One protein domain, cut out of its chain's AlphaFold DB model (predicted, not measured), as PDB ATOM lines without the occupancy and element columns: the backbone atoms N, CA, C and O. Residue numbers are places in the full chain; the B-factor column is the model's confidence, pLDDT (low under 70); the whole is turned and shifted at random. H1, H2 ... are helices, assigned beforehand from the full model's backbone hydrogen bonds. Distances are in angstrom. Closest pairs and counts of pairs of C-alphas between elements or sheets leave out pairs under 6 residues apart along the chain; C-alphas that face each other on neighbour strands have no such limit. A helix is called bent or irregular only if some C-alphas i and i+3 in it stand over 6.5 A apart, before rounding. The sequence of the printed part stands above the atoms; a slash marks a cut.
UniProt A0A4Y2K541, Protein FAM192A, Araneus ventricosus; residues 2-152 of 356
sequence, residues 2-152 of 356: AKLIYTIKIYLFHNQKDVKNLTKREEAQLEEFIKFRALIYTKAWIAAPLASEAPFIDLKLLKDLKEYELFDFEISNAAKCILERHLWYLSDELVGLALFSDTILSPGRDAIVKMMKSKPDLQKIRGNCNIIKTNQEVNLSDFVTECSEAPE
ATOM      1  N   ALA A   2     177.024 274.428 149.795       83.00
ATOM      2  CA  ALA A   2     176.305 275.236 148.793       83.00
ATOM      3  C   ALA A   2     177.077 276.500 148.353       83.00
ATOM      4  O   ALA A   2     177.272 276.724 147.161       83.00
ATOM      5  N   LYS A   3     177.637 277.253 149.313       85.12
ATOM      6  CA  LYS A   3     178.525 278.403 149.041       85.12
ATOM      7  C   LYS A   3     179.754 278.027 148.200       85.12
ATOM      8  O   LYS A   3     180.265 278.859 147.466       85.12
ATOM      9  N   LEU A   4     180.224 276.783 148.305       84.00
ATOM     10  CA  LEU A   4     181.419 276.297 147.620       84.00
ATOM     11  C   LEU A   4     181.173 276.009 146.146       84.00
ATOM     12  O   LEU A   4     181.896 276.481 145.273       84.00
ATOM     13  N   ILE A   5     180.071 275.322 145.881       88.62
ATOM     14  CA  ILE A   5     179.578 275.085 144.528       88.62
ATOM     15  C   ILE A   5     179.229 276.421 143.860       88.62
ATOM     16  O   ILE A   5     179.514 276.616 142.682       88.62
ATOM     17  N   TYR A   6     178.660 277.367 144.612       90.44
ATOM     18  CA  TYR A   6     178.282 278.668 144.069       90.44
ATOM     19  C   TYR A   6     179.489 279.495 143.614       90.44
ATOM     20  O   TYR A   6     179.453 280.055 142.526       90.44
ATOM     21  N   THR A   7     180.588 279.526 144.375       89.38
ATOM     22  CA  THR A   7     181.807 280.230 143.934       89.38
ATOM     23  C   THR A   7     182.419 279.608 142.686       89.38
ATOM     24  O   THR A   7     182.859 280.339 141.808       89.38
ATOM     25  N   ILE A   8     182.379 278.275 142.561       89.06
ATOM     26  CA  ILE A   8     182.842 277.586 141.348       89.06
ATOM     27  C   ILE A   8     181.956 277.968 140.159       89.06
ATOM     28  O   ILE A   8     182.471 278.310 139.103       89.06
ATOM     29  N   LYS A   9     180.628 277.980 140.334       89.88
ATOM     30  CA  LYS A   9     179.696 278.435 139.291       89.88
ATOM     31  C   LYS A   9     179.969 279.880 138.875       89.88
ATOM     32  O   LYS A   9     180.037 280.150 137.685       89.88
ATOM     33  N   ILE A  10     180.159 280.787 139.836       89.94
ATOM     34  CA  ILE A  10     180.491 282.191 139.556       89.94
ATOM     35  C   ILE A  10     181.740 282.278 138.679       89.94
ATOM     36  O   ILE A  10     181.741 283.017 137.702       89.94
ATOM     37  N   TYR A  11     182.777 281.512 139.007       89.19
ATOM     38  CA  TYR A  11     183.999 281.501 138.218       89.19
ATOM     39  C   TYR A  11     183.807 280.853 136.853       89.19
ATOM     40  O   TYR A  11     184.306 281.376 135.879       89.19
ATOM     41  N   LEU A  12     183.037 279.777 136.704       89.19
ATOM     42  CA  LEU A  12     182.783 279.200 135.375       89.19
ATOM     43  C   LEU A  12     182.087 280.188 134.423       89.19
ATOM     44  O   LEU A  12     182.352 280.169 133.223       89.19
ATOM     45  N   PHE A  13     181.248 281.075 134.959       88.44
ATOM     46  CA  PHE A  13     180.533 282.094 134.190       88.44
ATOM     47  C   PHE A  13     181.200 283.480 134.209       88.44
ATOM     48  O   PHE A  13     180.599 284.431 133.720       88.44
ATOM     49  N   HIS A  14     182.434 283.628 134.713       84.19
ATOM     50  CA  HIS A  14     183.083 284.948 134.834       84.19
ATOM     51  C   HIS A  14     183.281 285.663 133.484       84.19
ATOM     52  O   HIS A  14     183.246 286.888 133.419       84.19
ATOM     53  N   ASN A  15     183.417 284.903 132.392       81.94
ATOM     54  CA  ASN A  15     183.535 285.442 131.034       81.94
ATOM     55  C   ASN A  15     182.211 286.000 130.475       81.94
ATOM     56  O   ASN A  15     182.225 286.750 129.499       81.94
ATOM     57  N   GLN A  16     181.065 285.653 131.074       85.44
ATOM     58  CA  GLN A  16     179.743 286.133 130.669       85.44
ATOM     59  C   GLN A  16     179.383 287.401 131.451       85.44
ATOM     60  O   GLN A  16     178.693 287.357 132.472       85.44
ATOM     61  N   LYS A  17     179.839 288.548 130.942       72.19
ATOM     62  CA  LYS A  17     179.590 289.868 131.553       72.19
ATOM     63  C   LYS A  17     178.099 290.211 131.675       72.19
ATOM     64  O   LYS A  17     177.724 290.960 132.567       72.19
ATOM     65  N   ASP A  18     177.256 289.602 130.846       70.62
ATOM     66  CA  ASP A  18     175.800 289.795 130.865       70.62
ATOM     67  C   ASP A  18     175.138 289.201 132.123       70.62
ATOM     68  O   ASP A  18     174.062 289.633 132.528       70.62
ATOM     69  N   VAL A  19     175.781 288.211 132.753       69.25
ATOM     70  CA  VAL A  19     175.248 287.490 133.920       69.25
ATOM     71  C   VAL A  19     175.817 288.045 135.223       69.25
ATOM     72  O   VAL A  19     175.114 288.092 136.235       69.25
ATOM     73  N   LYS A  20     177.096 288.451 135.238       70.19
ATOM     74  CA  LYS A  20     177.726 288.970 136.454       70.19
ATOM     75  C   LYS A  20     178.907 289.897 136.167       70.19
ATOM     76  O   LYS A  20     179.900 289.492 135.571       70.19
ATOM     77  N   ASN A  21     178.833 291.113 136.700       79.69
ATOM     78  CA  ASN A  21     179.918 292.089 136.647       79.69
ATOM     79  C   ASN A  21     180.814 291.941 137.882       79.69
ATOM     80  O   ASN A  21     180.479 292.463 138.943       79.69
ATOM     81  N   LEU A  22     181.925 291.207 137.759       83.19
ATOM     82  CA  LEU A  22     182.976 291.185 138.781       83.19
ATOM     83  C   LEU A  22     184.023 292.261 138.491       83.19
ATOM     84  O   LEU A  22     184.393 292.510 137.341       83.19
ATOM     85  N   THR A  23     184.541 292.874 139.549       88.31
ATOM     86  CA  THR A  23     185.754 293.685 139.456       88.31
ATOM     87  C   THR A  23     186.977 292.787 139.246       88.31
ATOM     88  O   THR A  23     187.011 291.641 139.694       88.31
ATOM     89  N   LYS A  24     188.040 293.321 138.630       87.81
ATOM     90  CA  LYS A  24     189.301 292.578 138.423       87.81
ATOM     91  C   LYS A  24     189.905 292.045 139.728       87.81
ATOM     92  O   LYS A  24     190.553 291.004 139.736       87.81
ATOM     93  N   ARG A  25     189.701 292.766 140.837       90.19
ATOM     94  CA  ARG A  25     190.161 292.353 142.168       90.19
ATOM     95  C   ARG A  25     189.393 291.132 142.666       90.19
ATOM     96  O   ARG A  25     190.010 290.189 143.147       90.19
ATOM     97  N   GLU A  26     188.069 291.152 142.547       89.94
ATOM     98  CA  GLU A  26     187.221 290.028 142.955       89.94
ATOM     99  C   GLU A  26     187.481 288.789 142.100       89.94
ATOM    100  O   GLU A  26     187.457 287.679 142.617       89.94
ATOM    101  N   GLU A  27     187.754 288.968 140.807       89.25
ATOM    102  CA  GLU A  27     188.112 287.880 139.896       89.25
ATOM    103  C   GLU A  27     189.419 287.193 140.315       89.25
ATOM    104  O   GLU A  27     189.443 285.970 140.446       89.25
ATOM    105  N   ALA A  28     190.466 287.968 140.622       90.62
ATOM    106  CA  ALA A  28     191.741 287.433 141.102       90.62
ATOM    107  C   ALA A  28     191.590 286.673 142.433       90.62
ATOM    108  O   ALA A  28     192.065 285.546 142.562       90.62
ATOM    109  N   GLN A  29     190.862 287.249 143.396       90.56
ATOM    110  CA  GLN A  29     190.581 286.594 144.682       90.56
ATOM    111  C   GLN A  29     189.754 285.314 144.506       90.56
ATOM    112  O   GLN A  29     189.965 284.318 145.198       90.56
ATOM    113  N   LEU A  30     188.798 285.320 143.575       91.38
ATOM    114  CA  LEU A  30     187.984 284.152 143.268       91.38
ATOM    115  C   LEU A  30     188.816 283.042 142.614       91.38
ATOM    116  O   LEU A  30     188.621 281.871 142.939       91.38
ATOM    117  N   GLU A  31     189.736 283.398 141.719       90.94
ATOM    118  CA  GLU A  31     190.654 282.461 141.077       90.94
ATOM    119  C   GLU A  31     191.563 281.772 142.104       90.94
ATOM    120  O   GLU A  31     191.644 280.542 142.134       90.94
ATOM    121  N   GLU A  32     192.204 282.551 142.973       92.12
ATOM    122  CA  GLU A  32     193.080 282.063 144.044       92.12
ATOM    123  C   GLU A  32     192.332 281.101 144.981       92.12
ATOM    124  O   GLU A  32     192.748 279.964 145.231       92.12
ATOM    125  N   PHE A  33     191.126 281.495 145.383       91.19
ATOM    126  CA  PHE A  33     190.264 280.681 146.222       91.19
ATOM    127  C   PHE A  33     189.822 279.367 145.566       91.19
ATOM    128  O   PHE A  33     189.666 278.340 146.238       91.19
ATOM    129  N   ILE A  34     189.593 279.373 144.254       92.31
ATOM    130  CA  ILE A  34     189.195 278.173 143.514       92.31
ATOM    131  C   ILE A  34     190.371 277.232 143.310       92.31
ATOM    132  O   ILE A  34     190.175 276.023 143.445       92.31
ATOM    133  N   LYS A  35     191.579 277.751 143.068       91.31
ATOM    134  CA  LYS A  35     192.807 276.943 143.026       91.31
ATOM    135  C   LYS A  35     193.004 276.198 144.341       91.31
ATOM    136  O   LYS A  35     193.103 274.970 144.324       91.31
ATOM    137  N   PHE A  36     192.928 276.904 145.469       92.75
ATOM    138  CA  PHE A  36     192.985 276.285 146.794       92.75
ATOM    139  C   PHE A  36     191.927 275.184 146.952       92.75
ATOM    140  O   PHE A  36     192.215 274.058 147.367       92.75
ATOM    141  N   ARG A  37     190.680 275.479 146.573       90.31
ATOM    142  CA  ARG A  37     189.577 274.522 146.709       90.31
ATOM    143  C   ARG A  37     189.763 273.278 145.863       90.31
ATOM    144  O   ARG A  37     189.561 272.178 146.373       90.31
ATOM    145  N   ALA A  38     190.114 273.442 144.594       89.44
ATOM    146  CA  ALA A  38     190.268 272.340 143.659       89.44
ATOM    147  C   ALA A  38     191.464 271.447 144.024       89.44
ATOM    148  O   ALA A  38     191.352 270.225 143.961       89.44
ATOM    149  N   LEU A  39     192.586 272.044 144.437       90.06
ATOM    150  CA  LEU A  39     193.832 271.316 144.689       90.06
ATOM    151  C   LEU A  39     193.882 270.657 146.072       90.06
ATOM    152  O   LEU A  39     194.385 269.532 146.184       90.06
ATOM    153  N   ILE A  40     193.351 271.343 147.089       92.31
ATOM    154  CA  ILE A  40     193.491 270.973 148.501       92.31
ATOM    155  C   ILE A  40     192.138 270.536 149.077       92.31
ATOM    156  O   ILE A  40     191.906 269.351 149.321       92.31
ATOM    157  N   TYR A  41     191.199 271.472 149.244       90.25
ATOM    158  CA  TYR A  41     189.997 271.251 150.063       90.25
ATOM    159  C   TYR A  41     189.059 270.156 149.531       90.25
ATOM    160  O   TYR A  41     188.483 269.396 150.308       90.25
ATOM    161  N   THR A  42     188.892 270.052 148.210       89.88
ATOM    162  CA  THR A  42     187.936 269.108 147.604       89.88
ATOM    163  C   THR A  42     188.307 267.653 147.904       89.88
ATOM    164  O   THR A  42     187.416 266.841 148.140       89.88
ATOM    165  N   LYS A  43     189.608 267.330 147.968       88.12
ATOM    166  CA  LYS A  43     190.090 265.980 148.303       88.12
ATOM    167  C   LYS A  43     189.699 265.585 149.725       88.12
ATOM    168  O   LYS A  43     189.119 264.523 149.920       88.12
ATOM    169  N   ALA A  44     189.972 266.460 150.694       89.00
ATOM    170  CA  ALA A  44     189.611 266.225 152.089       89.00
ATOM    171  C   ALA A  44     188.088 266.165 152.277       89.00
ATOM    172  O   ALA A  44     187.576 265.320 153.005       89.00
ATOM    173  N   TRP A  45     187.345 267.014 151.563       88.38
ATOM    174  CA  TRP A  45     185.892 267.054 151.673       88.38
ATOM    175  C   TRP A  45     185.198 265.781 151.172       88.38
ATOM    176  O   TRP A  45     184.282 265.298 151.833       88.38
ATOM    177  N   ILE A  46     185.616 265.224 150.031       88.75
ATOM    178  CA  ILE A  46     184.994 264.006 149.479       88.75
ATOM    179  C   ILE A  46     185.195 262.808 150.419       88.75
ATOM    180  O   ILE A  46     184.324 261.947 150.504       88.75
ATOM    181  N   ALA A  47     186.314 262.778 151.145       86.50
ATOM    182  CA  ALA A  47     186.649 261.707 152.076       86.50
ATOM    183  C   ALA A  47     186.076 261.925 153.498       86.50
ATOM    184  O   ALA A  47     186.008 260.986 154.286       86.50
ATOM    185  N   ALA A  48     185.575 263.126 153.812       85.62
ATOM    186  CA  ALA A  48     185.007 263.479 155.119       85.62
ATOM    187  C   ALA A  48     183.857 262.583 155.642       85.62
ATOM    188  O   ALA A  48     183.725 262.471 156.860       85.62
ATOM    189  N   PRO A  49     183.007 261.939 154.809       88.44
ATOM    190  CA  PRO A  49     181.975 261.023 155.308       88.44
ATOM    191  C   PRO A  49     182.526 259.767 156.003       88.44
ATOM    192  O   PRO A  49     181.776 259.073 156.690       88.44
ATOM    193  N   LEU A  50     183.810 259.449 155.818       86.81
ATOM    194  CA  LEU A  50     184.449 258.260 156.373       86.81
ATOM    195  C   LEU A  50     185.046 258.574 157.747       86.81
ATOM    196  O   LEU A  50     186.173 259.050 157.863       86.81
ATOM    197  N   ALA A  51     184.299 258.263 158.808       86.31
ATOM    198  CA  ALA A  51     184.737 258.511 160.185       86.31
ATOM    199  C   ALA A  51     186.049 257.787 160.547       86.31
ATOM    200  O   ALA A  51     186.870 258.338 161.274       86.31
ATOM    201  N   SER A  52     186.277 256.583 160.011       87.31
ATOM    202  CA  SER A  52     187.527 255.833 160.199       87.31
ATOM    203  C   SER A  52     188.724 256.479 159.497       87.31
ATOM    204  O   SER A  52     189.861 256.257 159.892       87.31
ATOM    205  N   GLU A  53     188.507 257.278 158.454       86.94
ATOM    206  CA  GLU A  53     189.592 257.948 157.729       86.94
ATOM    207  C   GLU A  53     189.793 259.399 158.163       86.94
ATOM    208  O   GLU A  53     190.877 259.938 157.947       86.94
ATOM    209  N   ALA A  54     188.797 260.022 158.802       86.62
ATOM    210  CA  ALA A  54     188.840 261.424 159.223       86.62
ATOM    211  C   ALA A  54     190.144 261.813 159.957       86.62
ATOM    212  O   ALA A  54     190.785 262.775 159.523       86.62
ATOM    213  N   PRO A  55     190.639 261.029 160.942       85.94
ATOM    214  CA  PRO A  55     191.910 261.306 161.614       85.94
ATOM    215  C   PRO A  55     193.108 261.425 160.659       85.94
ATOM    216  O   PRO A  55     193.983 262.271 160.827       85.94
ATOM    217  N   PHE A  56     193.158 260.574 159.634       84.25
ATOM    218  CA  PHE A  56     194.238 260.560 158.654       84.25
ATOM    219  C   PHE A  56     194.073 261.662 157.607       84.25
ATOM    220  O   PHE A  56     195.055 262.305 157.231       84.25
ATOM    221  N   ILE A  57     192.843 261.879 157.139       88.12
ATOM    222  CA  ILE A  57     192.512 262.910 156.155       88.12
ATOM    223  C   ILE A  57     192.916 264.284 156.681       88.12
ATOM    224  O   ILE A  57     193.523 265.049 155.936       88.12
ATOM    225  N   ASP A  58     192.665 264.572 157.956       87.44
ATOM    226  CA  ASP A  58     193.010 265.862 158.551       87.44
ATOM    227  C   ASP A  58     194.525 266.058 158.694       87.44
ATOM    228  O   ASP A  58     195.042 267.133 158.379       87.44
ATOM    229  N   LEU A  59     195.274 265.017 159.080       84.62
ATOM    230  CA  LEU A  59     196.742 265.077 159.108       84.62
ATOM    231  C   LEU A  59     197.345 265.207 157.711       84.62
ATOM    232  O   LEU A  59     198.334 265.915 157.519       84.62
ATOM    233  N   LYS A  60     196.752 264.539 156.722       87.12
ATOM    234  CA  LYS A  60     197.144 264.686 155.325       87.12
ATOM    235  C   LYS A  60     196.848 266.096 154.824       87.12
ATOM    236  O   LYS A  60     197.718 266.705 154.217       87.12
ATOM    237  N   LEU A  61     195.678 266.642 155.147       90.06
ATOM    238  CA  LEU A  61     195.297 268.007 154.803       90.06
ATOM    239  C   LEU A  61     196.269 269.029 155.410       90.06
ATOM    240  O   LEU A  61     196.648 269.974 154.729       90.06
ATOM    241  N   LEU A  62     196.741 268.824 156.645       87.25
ATOM    242  CA  LEU A  62     197.791 269.660 157.239       87.25
ATOM    243  C   LEU A  62     199.117 269.616 156.467       87.25
ATOM    244  O   LEU A  62     199.765 270.652 156.309       87.25
ATOM    245  N   LYS A  63     199.532 268.437 155.991       87.25
ATOM    246  CA  LYS A  63     200.739 268.289 155.162       87.25
ATOM    247  C   LYS A  63     200.557 268.973 153.808       87.25
ATOM    248  O   LYS A  63     201.396 269.785 153.432       87.25
ATOM    249  N   ASP A  64     199.424 268.732 153.154       89.88
ATOM    250  CA  ASP A  64     199.061 269.358 151.881       89.88
ATOM    251  C   ASP A  64     199.009 270.897 152.015       89.88
ATOM    252  O   ASP A  64     199.450 271.611 151.118       89.88
ATOM    253  N   LEU A  65     198.533 271.434 153.148       90.75
ATOM    254  CA  LEU A  65     198.559 272.873 153.447       90.75
ATOM    255  C   LEU A  65     199.988 273.409 153.596       90.75
ATOM    256  O   LEU A  65     200.307 274.462 153.045       90.75
ATOM    257  N   LYS A  66     200.866 272.678 154.289       88.19
ATOM    258  CA  LYS A  66     202.282 273.053 154.430       88.19
ATOM    259  C   LYS A  66     203.001 273.084 153.077       88.19
ATOM    260  O   LYS A  66     203.830 273.953 152.844       88.19
ATOM    261  N   GLU A  67     202.666 272.172 152.169       90.44
ATOM    262  CA  GLU A  67     203.167 272.207 150.789       90.44
ATOM    263  C   GLU A  67     202.554 273.368 149.987       90.44
ATOM    264  O   GLU A  67     203.252 274.033 149.219       90.44
ATOM    265  N   TYR A  68     201.264 273.655 150.194       91.75
ATOM    266  CA  TYR A  68     200.554 274.757 149.535       91.75
ATOM    267  C   TYR A  68     201.046 276.148 149.971       91.75
ATOM    268  O   TYR A  68     200.903 277.109 149.218       91.75
ATOM    269  N   GLU A  69     201.690 276.253 151.136       91.12
ATOM    270  CA  GLU A  69     202.323 277.480 151.643       91.12
ATOM    271  C   GLU A  69     203.340 278.075 150.650       91.12
ATOM    272  O   GLU A  69     203.522 279.290 150.603       91.12
ATOM    273  N   LEU A  70     203.952 277.236 149.802       90.62
ATOM    274  CA  LEU A  70     204.867 277.665 148.737       90.62
ATOM    275  C   LEU A  70     204.175 278.430 147.598       90.62
ATOM    276  O   LEU A  70     204.838 279.169 146.871       90.62
ATOM    277  N   PHE A  71     202.869 278.225 147.409       89.69
ATOM    278  CA  PHE A  71     202.082 278.862 146.351       89.69
ATOM    279  C   PHE A  71     201.328 280.080 146.874       89.69
ATOM    280  O   PHE A  71     201.303 281.111 146.207       89.69
ATOM    281  N   ASP A  72     200.718 279.949 148.050       92.38
ATOM    282  CA  ASP A  72     199.900 280.985 148.671       92.38
ATOM    283  C   ASP A  72     199.937 280.829 150.196       92.38
ATOM    284  O   ASP A  72     199.295 279.958 150.801       92.38
ATOM    285  N   PHE A  73     200.742 281.695 150.811       91.75
ATOM    286  CA  PHE A  73     200.955 281.728 152.251       91.75
ATOM    287  C   PHE A  73     199.706 282.192 153.007       91.75
ATOM    288  O   PHE A  73     199.404 281.656 154.073       91.75
ATOM    289  N   GLU A  74     198.968 283.171 152.479       92.38
ATOM    290  CA  GLU A  74     197.842 283.778 153.192       92.38
ATOM    291  C   GLU A  74     196.692 282.782 153.342       92.38
ATOM    292  O   GLU A  74     196.207 282.559 154.457       92.38
ATOM    293  N   ILE A  75     196.297 282.125 152.247       92.00
ATOM    294  CA  ILE A  75     195.229 281.123 152.286       92.00
ATOM    295  C   ILE A  75     195.679 279.880 153.050       92.00
ATOM    296  O   ILE A  75     194.897 279.353 153.848       92.00
ATOM    297  N   SER A  76     196.919 279.420 152.848       91.75
ATOM    298  CA  SER A  76     197.435 278.253 153.571       91.75
ATOM    299  C   SER A  76     197.433 278.483 155.081       91.75
ATOM    300  O   SER A  76     196.861 277.686 155.829       91.75
ATOM    301  N   ASN A  77     197.996 279.605 155.538       90.19
ATOM    302  CA  ASN A  77     198.083 279.922 156.956       90.19
ATOM    303  C   ASN A  77     196.689 280.123 157.573       90.19
ATOM    304  O   ASN A  77     196.395 279.566 158.631       90.19
ATOM    305  N   ALA A  78     195.785 280.830 156.885       91.50
ATOM    306  CA  ALA A  78     194.405 280.989 157.342       91.50
ATOM    307  C   ALA A  78     193.680 279.636 157.481       91.50
ATOM    308  O   ALA A  78     193.019 279.381 158.491       91.50
ATOM    309  N   ALA A  79     193.826 278.746 156.494       90.38
ATOM    310  CA  ALA A  79     193.238 277.411 156.529       90.38
ATOM    311  C   ALA A  79     193.853 276.539 157.634       90.38
ATOM    312  O   ALA A  79     193.115 275.858 158.351       90.38
ATOM    313  N   LYS A  80     195.174 276.602 157.823       86.88
ATOM    314  CA  LYS A  80     195.900 275.893 158.881       86.88
ATOM    315  C   LYS A  80     195.430 276.325 160.270       86.88
ATOM    316  O   LYS A  80     195.072 275.466 161.071       86.88
ATOM    317  N   CYS A  81     195.321 277.631 160.529       85.44
ATOM    318  CA  CYS A  81     194.807 278.150 161.799       85.44
ATOM    319  C   CYS A  81     193.374 277.680 162.093       85.44
ATOM    320  O   CYS A  81     193.036 277.406 163.243       85.44
ATOM    321  N   ILE A  82     192.514 277.584 161.072       87.31
ATOM    322  CA  ILE A  82     191.157 277.045 161.239       87.31
ATOM    323  C   ILE A  82     191.222 275.555 161.581       87.31
ATOM    324  O   ILE A  82     190.586 275.124 162.542       87.31
ATOM    325  N   LEU A  83     192.004 274.773 160.837       84.00
ATOM    326  CA  LEU A  83     192.131 273.328 161.033       84.00
ATOM    327  C   LEU A  83     192.653 273.004 162.443       84.00
ATOM    328  O   LEU A  83     192.069 272.173 163.136       84.00
ATOM    329  N   GLU A  84     193.655 273.743 162.927       79.88
ATOM    330  CA  GLU A  84     194.201 273.624 164.289       79.88
ATOM    331  C   GLU A  84     193.144 273.794 165.391       79.88
ATOM    332  O   GLU A  84     193.194 273.105 166.411       79.88
ATOM    333  N   ARG A  85     192.142 274.659 165.181       79.25
ATOM    334  CA  ARG A  85     191.026 274.849 166.124       79.25
ATOM    335  C   ARG A  85     190.036 273.687 166.122       79.25
ATOM    336  O   ARG A  85     189.281 273.540 167.079       79.25
ATOM    337  N   HIS A  86     190.019 272.872 165.069       78.00
ATOM    338  CA  HIS A  86     189.069 271.776 164.891       78.00
ATOM    339  C   HIS A  86     189.642 270.392 165.222       78.00
ATOM    340  O   HIS A  86     188.862 269.468 165.395       78.00
ATOM    341  N   LEU A  87     190.952 270.249 165.437       76.62
ATOM    342  CA  LEU A  87     191.613 268.968 165.757       76.62
ATOM    343  C   LEU A  87     191.406 268.465 167.191       76.62
ATOM    344  O   LEU A  87     191.956 267.438 167.577       76.62
ATOM    345  N   TRP A  88     190.598 269.158 167.990       74.62
ATOM    346  CA  TRP A  88     190.252 268.735 169.348       74.62
ATOM    347  C   TRP A  88     189.537 267.380 169.388       74.62
ATOM    348  O   TRP A  88     189.579 266.713 170.417       74.62
ATOM    349  N   TYR A  89     188.910 266.951 168.285       77.75
ATOM    350  CA  TYR A  89     188.292 265.628 168.191       77.75
ATOM    351  C   TYR A  89     189.320 264.497 168.033       77.75
ATOM    352  O   TYR A  89     188.951 263.338 168.145       77.75
ATOM    353  N   LEU A  90     190.597 264.783 167.764       77.69
ATOM    354  CA  LEU A  90     191.606 263.755 167.497       77.69
ATOM    355  C   LEU A  90     192.083 263.082 168.796       77.69
ATOM    356  O   LEU A  90     193.213 263.262 169.230       77.69
ATOM    357  N   SER A  91     191.177 262.367 169.451       76.69
ATOM    358  CA  SER A  91     191.339 261.741 170.762       76.69
ATOM    359  C   SER A  91     191.682 260.261 170.673       76.69
ATOM    360  O   SER A  91     191.559 259.667 169.607       76.69
ATOM    361  N   ASP A  92     192.036 259.632 171.793       76.50
ATOM    362  CA  ASP A  92     192.364 258.201 171.850       76.50
ATOM    363  C   ASP A  92     191.251 257.314 171.262       76.50
ATOM    364  O   ASP A  92     191.529 256.360 170.535       76.50
ATOM    365  N   GLU A  93     189.982 257.644 171.525       77.44
ATOM    366  CA  GLU A  93     188.825 256.899 171.010       77.44
ATOM    367  C   GLU A  93     188.646 257.081 169.498       77.44
ATOM    368  O   GLU A  93     188.425 256.113 168.764       77.44
ATOM    369  N   LEU A  94     188.772 258.320 169.016       79.44
ATOM    370  CA  LEU A  94     188.529 258.673 167.616       79.44
ATOM    371  C   LEU A  94     189.717 258.300 166.721       79.44
ATOM    372  O   LEU A  94     189.527 257.842 165.596       79.44
ATOM    373  N   VAL A  95     190.938 258.367 167.248       82.50
ATOM    374  CA  VAL A  95     192.130 257.745 166.661       82.50
ATOM    375  C   VAL A  95     191.984 256.220 166.638       82.50
ATOM    376  O   VAL A  95     192.382 255.581 165.665       82.50
ATOM    377  N   GLY A  96     191.351 255.628 167.655       82.44
ATOM    378  CA  GLY A  96     191.015 254.204 167.685       82.44
ATOM    379  C   GLY A  96     190.121 253.768 166.520       82.44
ATOM    380  O   GLY A  96     190.338 252.692 165.960       82.44
ATOM    381  N   LEU A  97     189.184 254.615 166.072       84.50
ATOM    382  CA  LEU A  97     188.364 254.341 164.881       84.50
ATOM    383  C   LEU A  97     189.201 254.215 163.604       84.50
ATOM    384  O   LEU A  97     188.813 253.499 162.677       84.50
ATOM    385  N   ALA A  98     190.371 254.853 163.566       85.56
ATOM    386  CA  ALA A  98     191.270 254.770 162.429       85.56
ATOM    387  C   ALA A  98     191.836 253.357 162.231       85.56
ATOM    388  O   ALA A  98     192.132 252.967 161.103       85.56
ATOM    389  N   LEU A  99     191.895 252.530 163.283       85.12
ATOM    390  CA  LEU A  99     192.346 251.135 163.186       85.12
ATOM    391  C   LEU A  99     191.485 250.283 162.240       85.12
ATOM    392  O   LEU A  99     191.985 249.298 161.696       85.12
ATOM    393  N   PHE A 100     190.223 250.669 162.023       85.88
ATOM    394  CA  PHE A 100     189.302 249.999 161.100       85.88
ATOM    395  C   PHE A 100     189.450 250.458 159.646       85.88
ATOM    396  O   PHE A 100     188.787 249.915 158.769       85.88
ATOM    397  N   SER A 101     190.297 251.451 159.377       84.62
ATOM    398  CA  SER A 101     190.548 251.923 158.023       84.62
ATOM    399  C   SER A 101     191.544 251.027 157.288       84.62
ATOM    400  O   SER A 101     192.650 250.777 157.779       84.62
ATOM    401  N   ASP A 102     191.203 250.618 156.067       82.38
ATOM    402  CA  ASP A 102     192.068 249.832 155.180       82.38
ATOM    403  C   ASP A 102     193.300 250.605 154.683       82.38
ATOM    404  O   ASP A 102     194.269 250.002 154.225       82.38
ATOM    405  N   THR A 103     193.308 251.936 154.818       75.56
ATOM    406  CA  THR A 103     194.427 252.787 154.383       75.56
ATOM    407  C   THR A 103     195.616 252.792 155.348       75.56
ATOM    408  O   THR A 103     196.705 253.225 154.965       75.56
ATOM    409  N   ILE A 104     195.465 252.283 156.579       69.12
ATOM    410  CA  ILE A 104     196.560 252.253 157.560       69.12
ATOM    411  C   ILE A 104     197.407 250.990 157.395       69.12
ATOM    412  O   ILE A 104     196.944 249.874 157.633       69.12
ATOM    413  N   LEU A 105     198.687 251.179 157.065       74.94
ATOM    414  CA  LEU A 105     199.677 250.104 157.018       74.94
ATOM    415  C   LEU A 105     199.936 249.534 158.427       74.94
ATOM    416  O   LEU A 105     199.939 250.272 159.415       74.94
ATOM    417  N   SER A 106     200.233 248.235 158.517       71.44
ATOM    418  CA  SER A 106     200.468 247.523 159.786       71.44
ATOM    419  C   SER A 106     201.387 248.227 160.806       71.44
ATOM    420  O   SER A 106     200.965 248.315 161.957       71.44
ATOM    421  N   PRO A 107     202.552 248.826 160.458       78.50
ATOM    422  CA  PRO A 107     203.403 249.479 161.455       78.50
ATOM    423  C   PRO A 107     202.748 250.720 162.079       78.50
ATOM    424  O   PRO A 107     203.014 251.035 163.237       78.50
ATOM    425  N   GLY A 108     201.868 251.409 161.345       78.81
ATOM    426  CA  GLY A 108     201.100 252.542 161.868       78.81
ATOM    427  C   GLY A 108     200.023 252.093 162.855       78.81
ATOM    428  O   GLY A 108     199.871 252.699 163.915       78.81
ATOM    429  N   ARG A 109     199.331 250.984 162.553       84.31
ATOM    430  CA  ARG A 109     198.359 250.370 163.477       84.31
ATOM    431  C   ARG A 109     199.042 249.905 164.763       84.31
ATOM    432  O   ARG A 109     198.554 250.191 165.853       84.31
ATOM    433  N   ASP A 110     200.202 249.265 164.641       84.50
ATOM    434  CA  ASP A 110     200.974 248.773 165.784       84.50
ATOM    435  C   ASP A 110     201.457 249.914 166.689       84.50
ATOM    436  O   ASP A 110     201.405 249.793 167.915       84.50
ATOM    437  N   ALA A 111     201.880 251.042 166.107       85.12
ATOM    438  CA  ALA A 111     202.281 252.229 166.859       85.12
ATOM    439  C   ALA A 111     201.117 252.820 167.668       85.12
ATOM    440  O   ALA A 111     201.281 253.089 168.859       85.12
ATOM    441  N   ILE A 112     199.934 252.954 167.058       83.56
ATOM    442  CA  ILE A 112     198.720 253.433 167.738       83.56
ATOM    443  C   ILE A 112     198.371 252.500 168.900       83.56
ATOM    444  O   ILE A 112     198.256 252.947 170.039       83.56
ATOM    445  N   VAL A 113     198.297 251.188 168.651       84.88
ATOM    446  CA  VAL A 113     197.959 250.192 169.682       84.88
ATOM    447  C   VAL A 113     198.990 250.179 170.814       84.88
ATOM    448  O   VAL A 113     198.625 250.043 171.984       84.88
ATOM    449  N   LYS A 114     200.281 250.330 170.501       86.38
ATOM    450  CA  LYS A 114     201.348 250.411 171.506       86.38
ATOM    451  C   LYS A 114     201.183 251.641 172.401       86.38
ATOM    452  O   LYS A 114     201.330 251.515 173.616       86.38
ATOM    453  N   MET A 115     200.851 252.794 171.820       81.31
ATOM    454  CA  MET A 115     200.618 254.025 172.577       81.31
ATOM    455  C   MET A 115     199.358 253.922 173.440       81.31
ATOM    456  O   MET A 115     199.443 254.200 174.637       81.31
ATOM    457  N   MET A 116     198.256 253.382 172.906       79.69
ATOM    458  CA  MET A 116     197.018 253.146 173.671       79.69
ATOM    459  C   MET A 116     197.250 252.221 174.877       79.69
ATOM    460  O   MET A 116     196.733 252.460 175.965       79.69
ATOM    461  N   LYS A 117     198.071 251.172 174.723       82.62
ATOM    462  CA  LYS A 117     198.400 250.240 175.819       82.62
ATOM    463  C   LYS A 117     199.305 250.842 176.893       82.62
ATOM    464  O   LYS A 117     199.337 250.324 178.004       82.62
ATOM    465  N   SER A 118     200.070 251.886 176.572       80.25
ATOM    466  CA  SER A 118     201.055 252.458 177.495       80.25
ATOM    467  C   SER A 118     200.434 253.271 178.640       80.25
ATOM    468  O   SER A 118     201.073 253.421 179.680       80.25
ATOM    469  N   LYS A 119     199.200 253.773 178.472       68.25
ATOM    470  CA  LYS A 119     198.487 254.611 179.453       68.25
ATOM    471  C   LYS A 119     196.975 254.285 179.474       68.25
ATOM    472  O   LYS A 119     196.178 255.100 179.018       68.25
ATOM    473  N   PRO A 120     196.558 253.117 179.998       63.78
ATOM    474  CA  PRO A 120     195.160 252.671 179.943       63.78
ATOM    475  C   PRO A 120     194.189 253.553 180.748       63.78
ATOM    476  O   PRO A 120     193.019 253.646 180.392       63.78
ATOM    477  N   ASP A 121     194.673 254.233 181.792       59.56
ATOM    478  CA  ASP A 121     193.845 255.033 182.709       59.56
ATOM    479  C   ASP A 121     193.550 256.455 182.192       59.56
ATOM    480  O   ASP A 121     192.863 257.234 182.851       59.56
ATOM    481  N   LEU A 122     194.083 256.818 181.019       61.25
ATOM    482  CA  LEU A 122     193.955 258.143 180.407       61.25
ATOM    483  C   LEU A 122     193.029 258.139 179.180       61.25
ATOM    484  O   LEU A 122     193.235 258.957 178.291       61.25
ATOM    485  N   GLN A 123     192.010 257.269 179.130       56.75
ATOM    486  CA  GLN A 123     190.999 257.311 178.062       56.75
ATOM    487  C   GLN A 123     190.402 258.718 177.968       56.75
ATOM    488  O   GLN A 123     189.683 259.176 178.859       56.75
ATOM    489  N   LYS A 124     190.766 259.435 176.905       63.22
ATOM    490  CA  LYS A 124     190.410 260.837 176.714       63.22
ATOM    491  C   LYS A 124     189.528 261.006 175.502       63.22
ATOM    492  O   LYS A 124     189.722 260.392 174.461       63.22
ATOM    493  N   ILE A 125     188.599 261.940 175.653       57.84
ATOM    494  CA  ILE A 125     187.602 262.281 174.641       57.84
ATOM    495  C   ILE A 125     188.160 263.327 173.654       57.84
ATOM    496  O   ILE A 125     187.586 263.511 172.583       57.84
ATOM    497  N   ARG A 126     189.290 264.000 173.956       59.56
ATOM    498  CA  ARG A 126     189.858 265.085 173.122       59.56
ATOM    499  C   ARG A 126     191.383 265.032 172.950       59.56
ATOM    500  O   ARG A 126     192.090 264.674 173.888       59.56
ATOM    501  N   GLY A 127     191.852 265.433 171.765       61.12
ATOM    502  CA  GLY A 127     193.264 265.477 171.353       61.12
ATOM    503  C   GLY A 127     193.986 266.799 171.632       61.12
ATOM    504  O   GLY A 127     193.351 267.849 171.746       61.12
ATOM    505  N   ASN A 128     195.323 266.759 171.702       66.56
ATOM    506  CA  ASN A 128     196.180 267.936 171.907       66.56
ATOM    507  C   ASN A 128     196.532 268.637 170.583       66.56
ATOM    508  O   ASN A 128     197.296 268.121 169.768       66.56
ATOM    509  N   CYS A 129     196.032 269.858 170.389       59.38
ATOM    510  CA  CYS A 129     196.310 270.656 169.191       59.38
ATOM    511  C   CYS A 129     197.705 271.315 169.188       59.38
ATOM    512  O   CYS A 129     198.183 271.737 168.134       59.38
ATOM    513  N   ASN A 130     198.404 271.381 170.330       64.19
ATOM    514  CA  ASN A 130     199.748 271.970 170.403       64.19
ATOM    515  C   ASN A 130     200.823 271.099 169.739       64.19
ATOM    516  O   ASN A 130     201.867 271.630 169.363       64.19
ATOM    517  N   ILE A 131     200.548 269.807 169.523       62.50
ATOM    518  CA  ILE A 131     201.430 268.871 168.800       62.50
ATOM    519  C   ILE A 131     201.728 269.378 167.377       62.50
ATOM    520  O   ILE A 131     202.783 269.120 166.814       62.50
ATOM    521  N   ILE A 132     200.824 270.162 166.791       61.06
ATOM    522  CA  ILE A 132     200.961 270.646 165.412       61.06
ATOM    523  C   ILE A 132     201.855 271.890 165.330       61.06
ATOM    524  O   ILE A 132     202.465 272.162 164.294       61.06
ATOM    525  N   LYS A 133     202.006 272.624 166.440       62.12
ATOM    526  CA  LYS A 133     202.809 273.855 166.505       62.12
ATOM    527  C   LYS A 133     204.315 273.586 166.516       62.12
ATOM    528  O   LYS A 133     205.093 274.489 166.220       62.12
ATOM    529  N   THR A 134     204.751 272.365 166.825       56.88
ATOM    530  CA  THR A 134     206.175 272.014 166.975       56.88
ATOM    531  C   THR A 134     206.905 271.727 165.655       56.88
ATOM    532  O   THR A 134     208.075 271.363 165.685       56.88
ATOM    533  N   ASN A 135     206.281 271.953 164.487       52.44
ATOM    534  CA  ASN A 135     206.885 271.805 163.145       52.44
ATOM    535  C   ASN A 135     207.487 270.421 162.822       52.44
ATOM    536  O   ASN A 135     208.119 270.259 161.774       52.44
ATOM    537  N   GLN A 136     207.256 269.425 163.670       60.09
ATOM    538  CA  GLN A 136     207.718 268.056 163.490       60.09
ATOM    539  C   GLN A 136     206.700 267.260 162.662       60.09
ATOM    540  O   GLN A 136     205.522 267.613 162.606       60.09
ATOM    541  N   GLU A 137     207.145 266.213 161.961       64.94
ATOM    542  CA  GLU A 137     206.231 265.305 161.262       64.94
ATOM    543  C   GLU A 137     205.292 264.644 162.270       64.94
ATOM    544  O   GLU A 137     205.703 263.767 163.028       64.94
ATOM    545  N   VAL A 138     204.036 265.084 162.279       70.56
ATOM    546  CA  VAL A 138     203.043 264.582 163.222       70.56
ATOM    547  C   VAL A 138     202.485 263.253 162.725       70.56
ATOM    548  O   VAL A 138     202.014 263.148 161.585       70.56
ATOM    549  N   ASN A 139     202.528 262.242 163.587       77.25
ATOM    550  CA  ASN A 139     201.913 260.945 163.362       77.25
ATOM    551  C   ASN A 139     200.656 260.787 164.211       77.25
ATOM    552  O   ASN A 139     200.483 261.411 165.256       77.25
ATOM    553  N   LEU A 140     199.770 259.897 163.770       75.94
ATOM    554  CA  LEU A 140     198.504 259.673 164.457       75.94
ATOM    555  C   LEU A 140     198.695 259.136 165.888       75.94
ATOM    556  O   LEU A 140     197.907 259.439 166.777       75.94
ATOM    557  N   SER A 141     199.782 258.397 166.122       73.06
ATOM    558  CA  SER A 141     200.191 257.901 167.440       73.06
ATOM    559  C   SER A 141     200.485 259.004 168.458       73.06
ATOM    560  O   SER A 141     200.386 258.753 169.656       73.06
ATOM    561  N   ASP A 142     200.845 260.205 168.004       75.94
ATOM    562  CA  ASP A 142     201.278 261.294 168.887       75.94
ATOM    563  C   ASP A 142     200.074 261.896 169.629       75.94
ATOM    564  O   ASP A 142     200.162 262.258 170.803       75.94
ATOM    565  N   PHE A 143     198.903 261.879 168.987       72.00
ATOM    566  CA  PHE A 143     197.643 262.348 169.564       72.00
ATOM    567  C   PHE A 143     197.071 261.428 170.647       72.00
ATOM    568  O   PHE A 143     196.219 261.867 171.410       72.00
ATOM    569  N   VAL A 144     197.589 260.199 170.766       66.00
ATOM    570  CA  VAL A 144     197.132 259.180 171.730       66.00
ATOM    571  C   VAL A 144     197.666 259.431 173.157       66.00
ATOM    572  O   VAL A 144     197.454 258.635 174.065       66.00
ATOM    573  N   THR A 145     198.461 260.488 173.391       58.38
ATOM    574  CA  THR A 145     199.227 260.597 174.653       58.38
ATOM    575  C   THR A 145     199.219 261.928 175.387       58.38
ATOM    576  O   THR A 145     199.546 261.924 176.582       58.38
ATOM    577  N   GLU A 146     198.843 263.042 174.756       55.12
ATOM    578  CA  GLU A 146     198.981 264.367 175.368       55.12
ATOM    579  C   GLU A 146     197.658 265.114 175.546       55.12
ATOM    580  O   GLU A 146     196.722 265.006 174.765       55.12
ATOM    581  N   CYS A 147     197.597 265.865 176.647       47.56
ATOM    582  CA  CYS A 147     196.431 266.573 177.157       47.56
ATOM    583  C   CYS A 147     196.476 268.042 176.737       47.56
ATOM    584  O   CYS A 147     197.480 268.705 176.986       47.56
ATOM    585  N   SER A 148     195.370 268.591 176.245       52.75
ATOM    586  CA  SER A 148     195.114 270.025 176.385       52.75
ATOM    587  C   SER A 148     193.658 270.234 176.778       52.75
ATOM    588  O   SER A 148     192.761 269.887 176.010       52.75
ATOM    589  N   GLU A 149     193.431 270.773 177.976       46.81
ATOM    590  CA  GLU A 149     192.131 271.331 178.353       46.81
ATOM    591  C   GLU A 149     191.820 272.499 177.416       46.81
ATOM    592  O   GLU A 149     192.676 273.344 177.139       46.81
ATOM    593  N   ALA A 150     190.609 272.501 176.864       55.91
ATOM    594  CA  ALA A 150     190.141 273.622 176.070       55.91
ATOM    595  C   ALA A 150     190.051 274.866 176.970       55.91
ATOM    596  O   ALA A 150     189.729 274.728 178.150       55.91
ATOM    597  N   PRO A 151     190.259 276.076 176.427       55.62
ATOM    598  CA  PRO A 151     189.707 277.270 177.045       55.62
ATOM    599  C   PRO A 151     188.191 277.061 177.108       55.62
ATOM    600  O   PRO A 151     187.522 277.106 176.074       55.62
ATOM    601  N   GLU A 152     187.655 276.719 178.279       58.16
ATOM    602  CA  GLU A 152     186.217 276.808 178.501       58.16
ATOM    603  C   GLU A 152     185.845 278.265 178.242       58.16
ATOM    604  O   GLU A 152     186.404 279.177 178.855       58.16
TER     605      GLU A 152
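AT A GLANCE: This is residues 2 to 152 of the 356 residues of the protein "Protein FAM192A" of Araneus ventricosus (UniProt A0A4Y2K541). This is a long rod of helices: H1 folds back across residues 27 to 34 of the long, kinked H2 at one end, the hairpin of H3 and H4 makes the middle, and the short helices H5, H6 and H8 cluster at the other end. The small H7 packs on residues 84 to 88 of H4. The printed part has 151 residues with eight named helices, H1 to H8 in chain order, and no named strand; its class is all helix. It is loose, with a radius of gyration of the C-alphas of 18.9 A, and spans 64 by 31 by 30 A.

HOW THE PARTS SIT: Start at H1, residues 2 to 12, which touches H2, residues 24 to 47, at a steep tilt of 51 degrees, opposite ways; the closest C-alphas, of Ile 8 and Ile 34, are 6.7 A apart. Past its kink of 45 degrees near residue 37, H2 touches H3, residues 54 to 68, with residues 40 to 47 alone, closest at the C-alphas of Ala 44 and Ile 57, 6.0 A. This is a hairpin at a shallow tilt of 34.8 degrees, only just short of steep. H3 is the hub, touching four helices. With H4, residues 73 to 89, it forms a hairpin at a shallow tilt of 17 degrees; the closest C-alphas, of Leu 65 and Ser 76, are 5.5 A apart. Residues 54 to 56 of H3 touch H5, residues 92 to 98, about perpendicular at 83 degrees, closest at the C-alphas of Pro 55 and Val 95, 6.2 A. H8, residues 140 to 144, touches H6, residues 106 to 118, where the C-alphas of Ile 112 and Ser 141 come closest, 4.7 A. H7, residues 129 to 132, touches H4, with the C-alphas of Leu 87 and Cys 129 closest at 6.1 A. H1 and H3 are apart. Every O i to N i+4 pair is within hydrogen-bond range in H1 and H6, against 16 of 20 in H2, 10 of 11 in H3, 11 of 13 in H4, 2 of 3 in H5 and 0 of 1 in H8, where 2 of 2 O i to N i+3 pairs are within range; H7 is too short for an i+4 pair.

IN THESE COORDINATES: Find C-alpha 2 at (176.305, 275.236, 148.793), where H1 begins. From C-alpha 24 at (189.301, 292.578, 138.423), H2 runs 33.9 A; it is only just irregular, with C-alphas 39 and 42 6.9 A apart. H3 runs 20.2 A, H4 26.0 A and H6 18.4 A; H4 is irregular, with C-alphas 86 and 89 7.0 A apart. H8 ends at C-alpha 144, (197.132, 259.180, 171.730).

THE WHOLE: Look to Asp 18 and Asp 121 for the two C-alphas farthest apart, 65.0 A. The printed part has no cut, and its one long link joins H1 to H2. The mean pLDDT of the printed part is 80.2; residue 19, residue 104, residues 119 to 137 and residues 144 to 152 are under 70.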